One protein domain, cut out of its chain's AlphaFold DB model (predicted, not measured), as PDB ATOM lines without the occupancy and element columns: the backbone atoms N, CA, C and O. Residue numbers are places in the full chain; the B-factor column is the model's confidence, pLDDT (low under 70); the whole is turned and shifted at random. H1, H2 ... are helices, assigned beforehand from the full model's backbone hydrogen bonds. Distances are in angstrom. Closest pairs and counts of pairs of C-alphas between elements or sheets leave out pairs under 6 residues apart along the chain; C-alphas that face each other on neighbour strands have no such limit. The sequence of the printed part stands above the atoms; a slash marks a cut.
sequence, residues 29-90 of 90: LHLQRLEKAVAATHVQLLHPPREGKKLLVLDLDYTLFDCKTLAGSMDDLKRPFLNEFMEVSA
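What this domain is: This is residues 29 to 90 of the 90 residues of the protein "ubiquitin-like domain-containing CTD phosphatase 1" of Physeter macrocephalus (UniProt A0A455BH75). A winding chain with little regular structure has a short helix at each end: H1 and the loop after it, residues 29 to 49, stick out, while the link turns at Gly 52, runs through the body and loops round before H2 folds back. The printed part has 62 residues, 20 of them in two named helices, H1 then H2, with no named strand; the class is all helix. It is only just extended, close to loose, with a radius of gyration of the C-alphas of 16.3 A and spans of 43 by 31 by 19 A.

How they stand to each other: H1, residues 29 to 40, and H2, residues 82 to 89, are apart, with no C-alpha of the one within 8 A of the other. Within both, every O i to N i+4 pair is within hydrogen-bond range.

Where its parts are: H1 begins at C-alpha 29 (144.839, 96.040, 117.270) and measures 16.8 A from first to last C-alpha. H2 measures 10.5 A and ends at C-alpha 89 (161.344, 100.964, 147.089).

The domain as a whole: The C-alphas of Leu 29 and Gly 72, the two farthest apart, are 45.5 A apart. Residues 41 to 81 form a long link. The printed part has no cut, and no printed residue is under 70 in pLDDT.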
ATOM      1  N   LEU A  29     145.904  95.252 116.654       95.25
ATOM      2  CA  LEU A  29     144.839  96.040 117.270       95.25
ATOM      3  C   LEU A  29     145.263  96.631 118.624       95.25
ATOM      4  O   LEU A  29     144.973  97.795 118.902       95.25
ATOM      5  N   HIS A  30     145.936  95.851 119.475       95.31
ATOM      6  CA  HIS A  30     146.409  96.326 120.778       95.31
ATOM      7  C   HIS A  30     147.510  97.373 120.629       95.31
ATOM      8  O   HIS A  30     147.458  98.403 121.300       95.31
ATOM      9  N   LEU A  31     148.448  97.163 119.703       95.38
ATOM     10  CA  LEU A  31     149.502  98.132 119.406       95.38
ATOM     11  C   LEU A  31     148.918  99.452 118.887       95.38
ATOM     12  O   LEU A  31     149.274 100.511 119.395       95.38
ATOM     13  N   GLN A  32     147.932  99.403 117.987       97.31
ATOM     14  CA  GLN A  32     147.255 100.610 117.505       97.31
ATOM     15  C   GLN A  32     146.536 101.374 118.635       97.31
ATOM     16  O   GLN A  32     146.523 102.607 118.655       97.31
ATOM     17  N   ARG A  33     145.904 100.664 119.579       96.75
ATOM     18  CA  ARG A  33     145.269 101.287 120.756       96.75
ATOM     19  C   ARG A  33     146.305 101.907 121.690       96.75
ATOM     20  O   ARG A  33     146.087 103.018 122.167       96.75
ATOM     21  N   LEU A  34     147.423 101.217 121.910       95.69
ATOM     22  CA  LEU A  34     148.529 101.703 122.727       95.69
ATOM     23  C   LEU A  34     149.140 102.976 122.134       95.69
ATOM     24  O   LEU A  34     149.295 103.955 122.854       95.69
ATOM     25  N   GLU A  35     149.414 103.010 120.829       97.06
ATOM     26  CA  GLU A  35     149.941 104.201 120.145       97.06
ATOM     27  C   GLU A  35     149.026 105.417 120.318       97.06
ATOM     28  O   GLU A  35     149.490 106.508 120.652       97.06
ATOM     29  N   LYS A  36     147.710 105.227 120.160       97.75
ATOM     30  CA  LYS A  36     146.723 106.293 120.391       97.75
ATOM     31  C   LYS A  36     146.731 106.776 121.841       97.75
ATOM     32  O   LYS A  36     146.666 107.979 122.074       97.75
ATOM     33  N   ALA A  37     146.822 105.858 122.804       96.75
ATOM     34  CA  ALA A  37     146.882 106.202 124.220       96.75
ATOM     35  C   ALA A  37     148.161 106.982 124.559       96.75
ATOM     36  O   ALA A  37     148.085 108.005 125.236       96.75
ATOM     37  N   VAL A  38     149.316 106.559 124.035       97.31
ATOM     38  CA  VAL A  38     150.600 107.256 124.205       97.31
ATOM     39  C   VAL A  38     150.537 108.666 123.617       97.31
ATOM     40  O   VAL A  38     150.956 109.611 124.275       97.31
ATOM     41  N   ALA A  39     149.971 108.832 122.419       97.31
ATOM     42  CA  ALA A  39     149.872 110.139 121.769       97.31
ATOM     43  C   ALA A  39     148.921 111.114 122.490       97.31
ATOM     44  O   ALA A  39     149.153 112.321 122.473       97.31
ATOM     45  N   ALA A  40     147.847 110.607 123.100       97.56
ATOM     46  CA  ALA A  40     146.841 111.428 123.774       97.56
ATOM     47  C   ALA A  40     147.179 111.745 125.242       97.56
ATOM     48  O   ALA A  40     146.648 112.707 125.797       97.56
ATOM     49  N   THR A  41     148.027 110.942 125.888       97.31
ATOM     50  CA  THR A  41     148.280 111.048 127.331       97.31
ATOM     51  C   THR A  41     149.416 112.020 127.621       97.31
ATOM     52  O   THR A  41     150.564 111.786 127.247       97.31
ATOM     53  N   HIS A  42     149.122 113.086 128.365       96.56
ATOM     54  CA  HIS A  42     150.150 113.963 128.918       96.56
ATOM     55  C   HIS A  42     150.553 113.499 130.323       96.56
ATOM     56  O   HIS A  42     149.773 113.609 131.267       96.56
ATOM     57  N   VAL A  43     151.777 112.983 130.468       94.69
ATOM     58  CA  VAL A  43     152.308 112.538 131.765       94.69
ATOM     59  C   VAL A  43     152.950 113.719 132.490       94.69
ATOM     60  O   VAL A  43     154.006 114.206 132.083       94.69
ATOM     61  N   GLN A  44     152.334 114.164 133.588       96.50
ATOM     62  CA  GLN A  44     152.937 115.161 134.470       96.50
ATOM     63  C   GLN A  44     154.059 114.514 135.288       96.50
ATOM     64  O   GLN A  44     153.815 113.771 136.240       96.50
ATOM     65  N   LEU A  45     155.306 114.796 134.914       95.00
ATOM     66  CA  LEU A  45     156.466 114.253 135.605       95.00
ATOM     67  C   LEU A  45     156.711 115.009 136.917       95.00
ATOM     68  O   LEU A  45     157.181 116.143 136.903       95.00
ATOM     69  N   LEU A  46     156.413 114.367 138.048       95.88
ATOM     70  CA  LEU A  46     156.704 114.926 139.375       95.88
ATOM     71  C   LEU A  46     158.198 114.832 139.719       95.88
ATOM     72  O   LEU A  46     158.763 115.758 140.292       95.88
ATOM     73  N   HIS A  47     158.841 113.724 139.339       93.44
ATOM     74  CA  HIS A  47     160.265 113.474 139.559       93.44
ATOM     75  C   HIS A  47     160.883 112.812 138.321       93.44
ATOM     76  O   HIS A  47     160.253 111.919 137.746       93.44
ATOM     77  N   PRO A  48     162.101 113.201 137.902       95.62
ATOM     78  CA  PRO A  48     162.758 112.578 136.762       95.62
ATOM     79  C   PRO A  48     163.150 111.118 137.048       95.62
ATOM     80  O   PRO A  48     163.409 110.764 138.204       95.62
ATOM     81  N   PRO A  49     163.240 110.260 136.011       95.19
ATOM     82  CA  PRO A  49     163.791 108.917 136.153       95.19
ATOM     83  C   PRO A  49     165.201 108.943 136.750       95.19
ATOM     84  O   PRO A  49     166.014 109.804 136.418       95.19
ATOM     85  N   ARG A  50     165.496 107.977 137.623       94.88
ATOM     86  CA  ARG A  50     166.798 107.846 138.288       94.88
ATOM     87  C   ARG A  50     167.610 106.733 137.641       94.88
ATOM     88  O   ARG A  50     167.092 105.642 137.410       94.88
ATOM     89  N   GLU A  51     168.881 107.006 137.367       96.31
ATOM     90  CA  GLU A  51     169.777 106.044 136.727       96.31
ATOM     91  C   GLU A  51     169.946 104.777 137.582       96.31
ATOM     92  O   GLU A  51     170.029 104.838 138.809       96.31
ATOM     93  N   GLY A  52     169.939 103.610 136.933       94.56
ATOM     94  CA  GLY A  52     170.103 102.309 137.590       94.56
ATOM     95  C   GLY A  52     168.920 101.846 138.454       94.56
ATOM     96  O   GLY A  52     168.948 100.722 138.960       94.56
ATOM     97  N   LYS A  53     167.870 102.660 138.626       94.31
ATOM     98  CA  LYS A  53     166.670 102.293 139.391       94.31
ATOM     99  C   LYS A  53     165.645 101.581 138.505       94.31
ATOM    100  O   LYS A  53     165.489 101.891 137.327       94.31
ATOM    101  N   LYS A  54     164.940 100.608 139.088       93.94
ATOM    102  CA  LYS A  54     163.851  99.881 138.422       93.94
ATOM    103  C   LYS A  54     162.552 100.691 138.471       93.94
ATOM    104  O   LYS A  54     162.365 101.503 139.374       93.94
ATOM    105  N   LEU A  55     161.654 100.434 137.519       93.81
ATOM    106  CA  LEU A  55     160.293 100.967 137.526       93.81
ATOM    107  C   LEU A  55     159.375 100.027 138.315       93.81
ATOM    108  O   LEU A  55     159.271  98.846 137.986       93.81
ATOM    109  N   LEU A  56     158.699 100.568 139.324       94.31
ATOM    110  CA  LEU A  56     157.624  99.913 140.059       94.31
ATOM    111  C   LEU A  56     156.327 100.671 139.767       94.31
ATOM    112  O   LEU A  56     156.262 101.880 139.984       94.31
ATOM    113  N   VAL A  57     155.317  99.969 139.255       94.62
ATOM    114  CA  VAL A  57     153.970 100.513 139.030       94.62
ATOM    115  C   VAL A  57     153.061  99.944 140.110       94.62
ATOM    116  O   VAL A  57     153.041  98.731 140.311       94.62
ATOM    117  N   LEU A  58     152.348 100.817 140.819       94.62
ATOM    118  CA  LEU A  58     151.454 100.456 141.914       94.62
ATOM    119  C   LEU A  58     150.057 100.968 141.596       94.62
ATOM    120  O   LEU A  58     149.894 102.127 141.220       94.62
ATOM    121  N   ASP A  59     149.072 100.097 141.766       93.31
ATOM    122  CA  ASP A  59     147.676 100.502 141.842       93.31
ATOM    123  C   ASP A  59     147.381 101.123 143.224       93.31
ATOM    124  O   ASP A  59     148.198 101.016 144.143       93.31
ATOM    125  N   LEU A  60     146.248 101.804 143.382       90.06
ATOM    126  CA  LEU A  60     145.861 102.467 144.629       90.06
ATOM    127  C   LEU A  60     144.851 101.634 145.419       90.06
ATOM    128  O   LEU A  60     145.145 101.217 146.547       90.06
ATOM    129  N   ASP A  61     143.692 101.370 144.823       89.06
ATOM    130  CA  ASP A  61     142.542 100.785 145.504       89.06
ATOM    131  C   ASP A  61     142.810  99.312 145.817       89.06
ATOM    132  O   ASP A  61     143.123  98.512 144.941       89.06
ATOM    133  N   TYR A  62     142.754  98.950 147.097       89.12
ATOM    134  CA  TYR A  62     143.105  97.618 147.607       89.12
ATOM    135  C   TYR A  62     144.539  97.146 147.350       89.12
ATOM    136  O   TYR A  62     144.916  96.037 147.745       89.12
ATOM    137  N   THR A  63     145.381  98.015 146.797       91.38
ATOM    138  CA  THR A  63     146.823  97.801 146.712       91.38
ATOM    139  C   THR A  63     147.529  98.539 147.843       91.38
ATOM    140  O   THR A  63     148.199  97.888 148.650       91.38
ATOM    141  N   LEU A  64     147.325  99.857 147.963       94.25
ATOM    142  CA  LEU A  64     147.940 100.705 148.996       94.25
ATOM    143  C   LEU A  64     146.943 101.192 150.052       94.25
ATOM    144  O   LEU A  64     147.347 101.414 151.194       94.25
ATOM    145  N   PHE A  65     145.670 101.342 149.687       93.12
ATOM    146  CA  PHE A  65     144.620 101.847 150.572       93.12
ATOM    147  C   PHE A  65     143.371 100.962 150.538       93.12
ATOM    148  O   PHE A  65     143.054 100.364 149.511       93.12
ATOM    149  N   ASP A  66     142.640 100.905 151.649       91.50
ATOM    150  CA  ASP A  66     141.249 100.452 151.647       91.50
ATOM    151  C   ASP A  66     140.336 101.626 151.277       91.50
ATOM    152  O   ASP A  66     140.131 102.543 152.064       91.50
ATOM    153  N   CYS A  67     139.801 101.614 150.059       84.25
ATOM    154  CA  CYS A  67     139.010 102.729 149.536       84.25
ATOM    155  C   CYS A  67     137.494 102.537 149.676       84.25
ATOM    156  O   CYS A  67     136.735 103.391 149.217       84.25
ATOM    157  N   LYS A  68     137.019 101.442 150.293       84.12
ATOM    158  CA  LYS A  68     135.575 101.249 150.538       84.12
ATOM    159  C   LYS A  68     135.149 101.549 151.967       84.12
ATOM    160  O   LYS A  68     133.973 101.841 152.185       84.12
ATOM    161  N   THR A  69     136.042 101.433 152.946       84.75
ATOM    162  CA  THR A  69     135.673 101.691 154.338       84.75
ATOM    163  C   THR A  69     135.597 103.187 154.622       84.75
ATOM    164  O   THR A  69     136.379 103.994 154.123       84.75
ATOM    165  N   LEU A  70     134.606 103.577 155.426       83.75
ATOM    166  CA  LEU A  70     134.524 104.937 155.937       83.75
ATOM    167  C   LEU A  70     135.464 105.039 157.142       83.75
ATOM    168  O   LEU A  70     135.261 104.330 158.129       83.75
ATOM    169  N   ALA A  71     136.458 105.918 157.079       85.69
ATOM    170  CA  ALA A  71     137.375 106.159 158.188       85.69
ATOM    171  C   ALA A  71     137.441 107.641 158.568       85.69
ATOM    172  O   ALA A  71     137.002 108.517 157.821       85.69
ATOM    173  N   GLY A  72     137.971 107.913 159.763       84.00
ATOM    174  CA  GLY A  72     138.143 109.276 160.269       84.00
ATOM    175  C   GLY A  72     139.309 110.016 159.614       84.00
ATOM    176  O   GLY A  72     139.309 111.246 159.580       84.00
ATOM    177  N   SER A  73     140.286 109.284 159.077       88.00
ATOM    178  CA  SER A  73     141.459 109.837 158.406       88.00
ATOM    179  C   SER A  73     141.963 108.921 157.286       88.00
ATOM    180  O   SER A  73     141.645 107.735 157.241       88.00
ATOM    181  N   MET A  74     142.787 109.462 156.384       84.38
ATOM    182  CA  MET A  74     143.425 108.668 155.324       84.38
ATOM    183  C   MET A  74     144.516 107.732 155.864       84.38
ATOM    184  O   MET A  74     144.827 106.732 155.223       84.38
ATOM    185  N   ASP A  75     145.082 108.032 157.037       89.75
ATOM    186  CA  ASP A  75     146.062 107.162 157.692       89.75
ATOM    187  C   ASP A  75     145.431 105.844 158.150       89.75
ATOM    188  O   ASP A  75     146.064 104.799 158.028       89.75
ATOM    189  N   ASP A  76     144.165 105.876 158.572       90.19
ATOM    190  CA  ASP A  76     143.408 104.678 158.955       90.19
ATOM    191  C   ASP A  76     143.128 103.749 157.762       90.19
ATOM    192  O   ASP A  76     142.885 102.558 157.944       90.19
ATOM    193  N   LEU A  77     143.163 104.291 156.538       92.94
ATOM    194  CA  LEU A  77     142.934 103.545 155.300       92.94
ATOM    195  C   LEU A  77     144.224 102.965 154.713       92.94
ATOM    196  O   LEU A  77     144.158 102.164 153.779       92.94
ATOM    197  N   LYS A  78     145.401 103.367 155.210       94.69
ATOM    198  CA  LYS A  78     146.686 102.880 154.696       94.69
ATOM    199  C   LYS A  78     146.825 101.390 154.952       94.69
ATOM    200  O   LYS A  78     146.596 100.895 156.055       94.69
ATOM    201  N   ARG A  79     147.323 100.673 153.948       93.94
ATOM    202  CA  ARG A  79     147.771  99.300 154.144       93.94
ATOM    203  C   ARG A  79     148.912  99.281 155.174       93.94
ATOM    204  O   ARG A  79     149.814 100.119 155.088       93.94
ATOM    205  N   PRO A  80     148.913  98.336 156.132       95.00
ATOM    206  CA  PRO A  80     150.017  98.202 157.073       95.00
ATOM    207  C   PRO A  80     151.369  98.133 156.355       95.00
ATOM    208  O   PRO A  80     151.494  97.438 155.345       95.00
ATOM    209  N   PHE A  81     152.363  98.840 156.898       95.44
ATOM    210  CA  PHE A  81     153.727  98.965 156.363       95.44
ATOM    211  C   PHE A  81     153.872  99.741 155.042       95.44
ATOM    212  O   PHE A  81     154.904  99.638 154.377       95.44
ATOM    213  N   LEU A  82     152.861 100.520 154.633       95.38
ATOM    214  CA  LEU A  82     152.918 101.299 153.392       95.38
ATOM    215  C   LEU A  82     154.110 102.272 153.351       95.38
ATOM    216  O   LEU A  82     154.763 102.381 152.317       95.38
ATOM    217  N   ASN A  83     154.400 102.976 154.448       94.06
ATOM    218  CA  ASN A  83     155.467 103.981 154.458       94.06
ATOM    219  C   ASN A  83     156.847 103.315 154.340       94.06
ATOM    220  O   ASN A  83     157.643 103.684 153.481       94.06
ATOM    221  N   GLU A  84     157.090 102.281 155.140       96.38
ATOM    222  CA  GLU A  84     158.325 101.497 155.143       96.38
ATOM    223  C   GLU A  84     158.558 100.825 153.783       96.38
ATOM    224  O   GLU A  84     159.677 100.796 153.269       96.38
ATOM    225  N   PHE A  85     157.487 100.330 153.153       95.75
ATOM    226  CA  PHE A  85     157.539  99.780 151.801       95.75
ATOM    227  C   PHE A  85     157.978 100.823 150.762       95.75
ATOM    228  O   PHE A  85     158.814 100.521 149.903       95.75
ATOM    229  N   MET A  86     157.449 102.049 150.838       94.00
ATOM    230  CA  MET A  86     157.795 103.136 149.915       94.00
ATOM    231  C   MET A  86     159.230 103.636 150.113       94.00
ATOM    232  O   MET A  86     159.911 103.906 149.125       94.00
ATOM    233  N   GLU A  87     159.715 103.707 151.353       94.00
ATOM    234  CA  GLU A  87     161.093 104.115 151.661       94.00
ATOM    235  C   GLU A  87     162.130 103.145 151.086       94.00
ATOM    236  O   GLU A  87     163.127 103.574 150.509       94.00
ATOM    237  N   VAL A  88     161.890 101.834 151.188       90.56
ATOM    238  CA  VAL A  88     162.806 100.810 150.651       90.56
ATOM    239  C   VAL A  88     162.741 100.732 149.121       90.56
ATOM    240  O   VAL A  88     163.732 100.392 148.469       90.56
ATOM    241  N   SER A  89     161.583 101.046 148.538       80.12
ATOM    242  CA  SER A  89     161.344 100.964 147.089       80.12
ATOM    243  C   SER A  89     161.785 102.212 146.316       80.12
ATOM    244  O   SER A  89     161.852 102.173 145.084       80.12
ATOM    245  N   ALA A  90     162.109 103.307 147.015       70.56
ATOM    246  CA  ALA A  90     162.674 104.522 146.434       70.56
ATOM    247  C   ALA A  90     164.161 104.325 146.069       70.56
ATOM    248  O   ALA A  90     164.495 104.228 144.867       70.56
TER     249      ALA A  90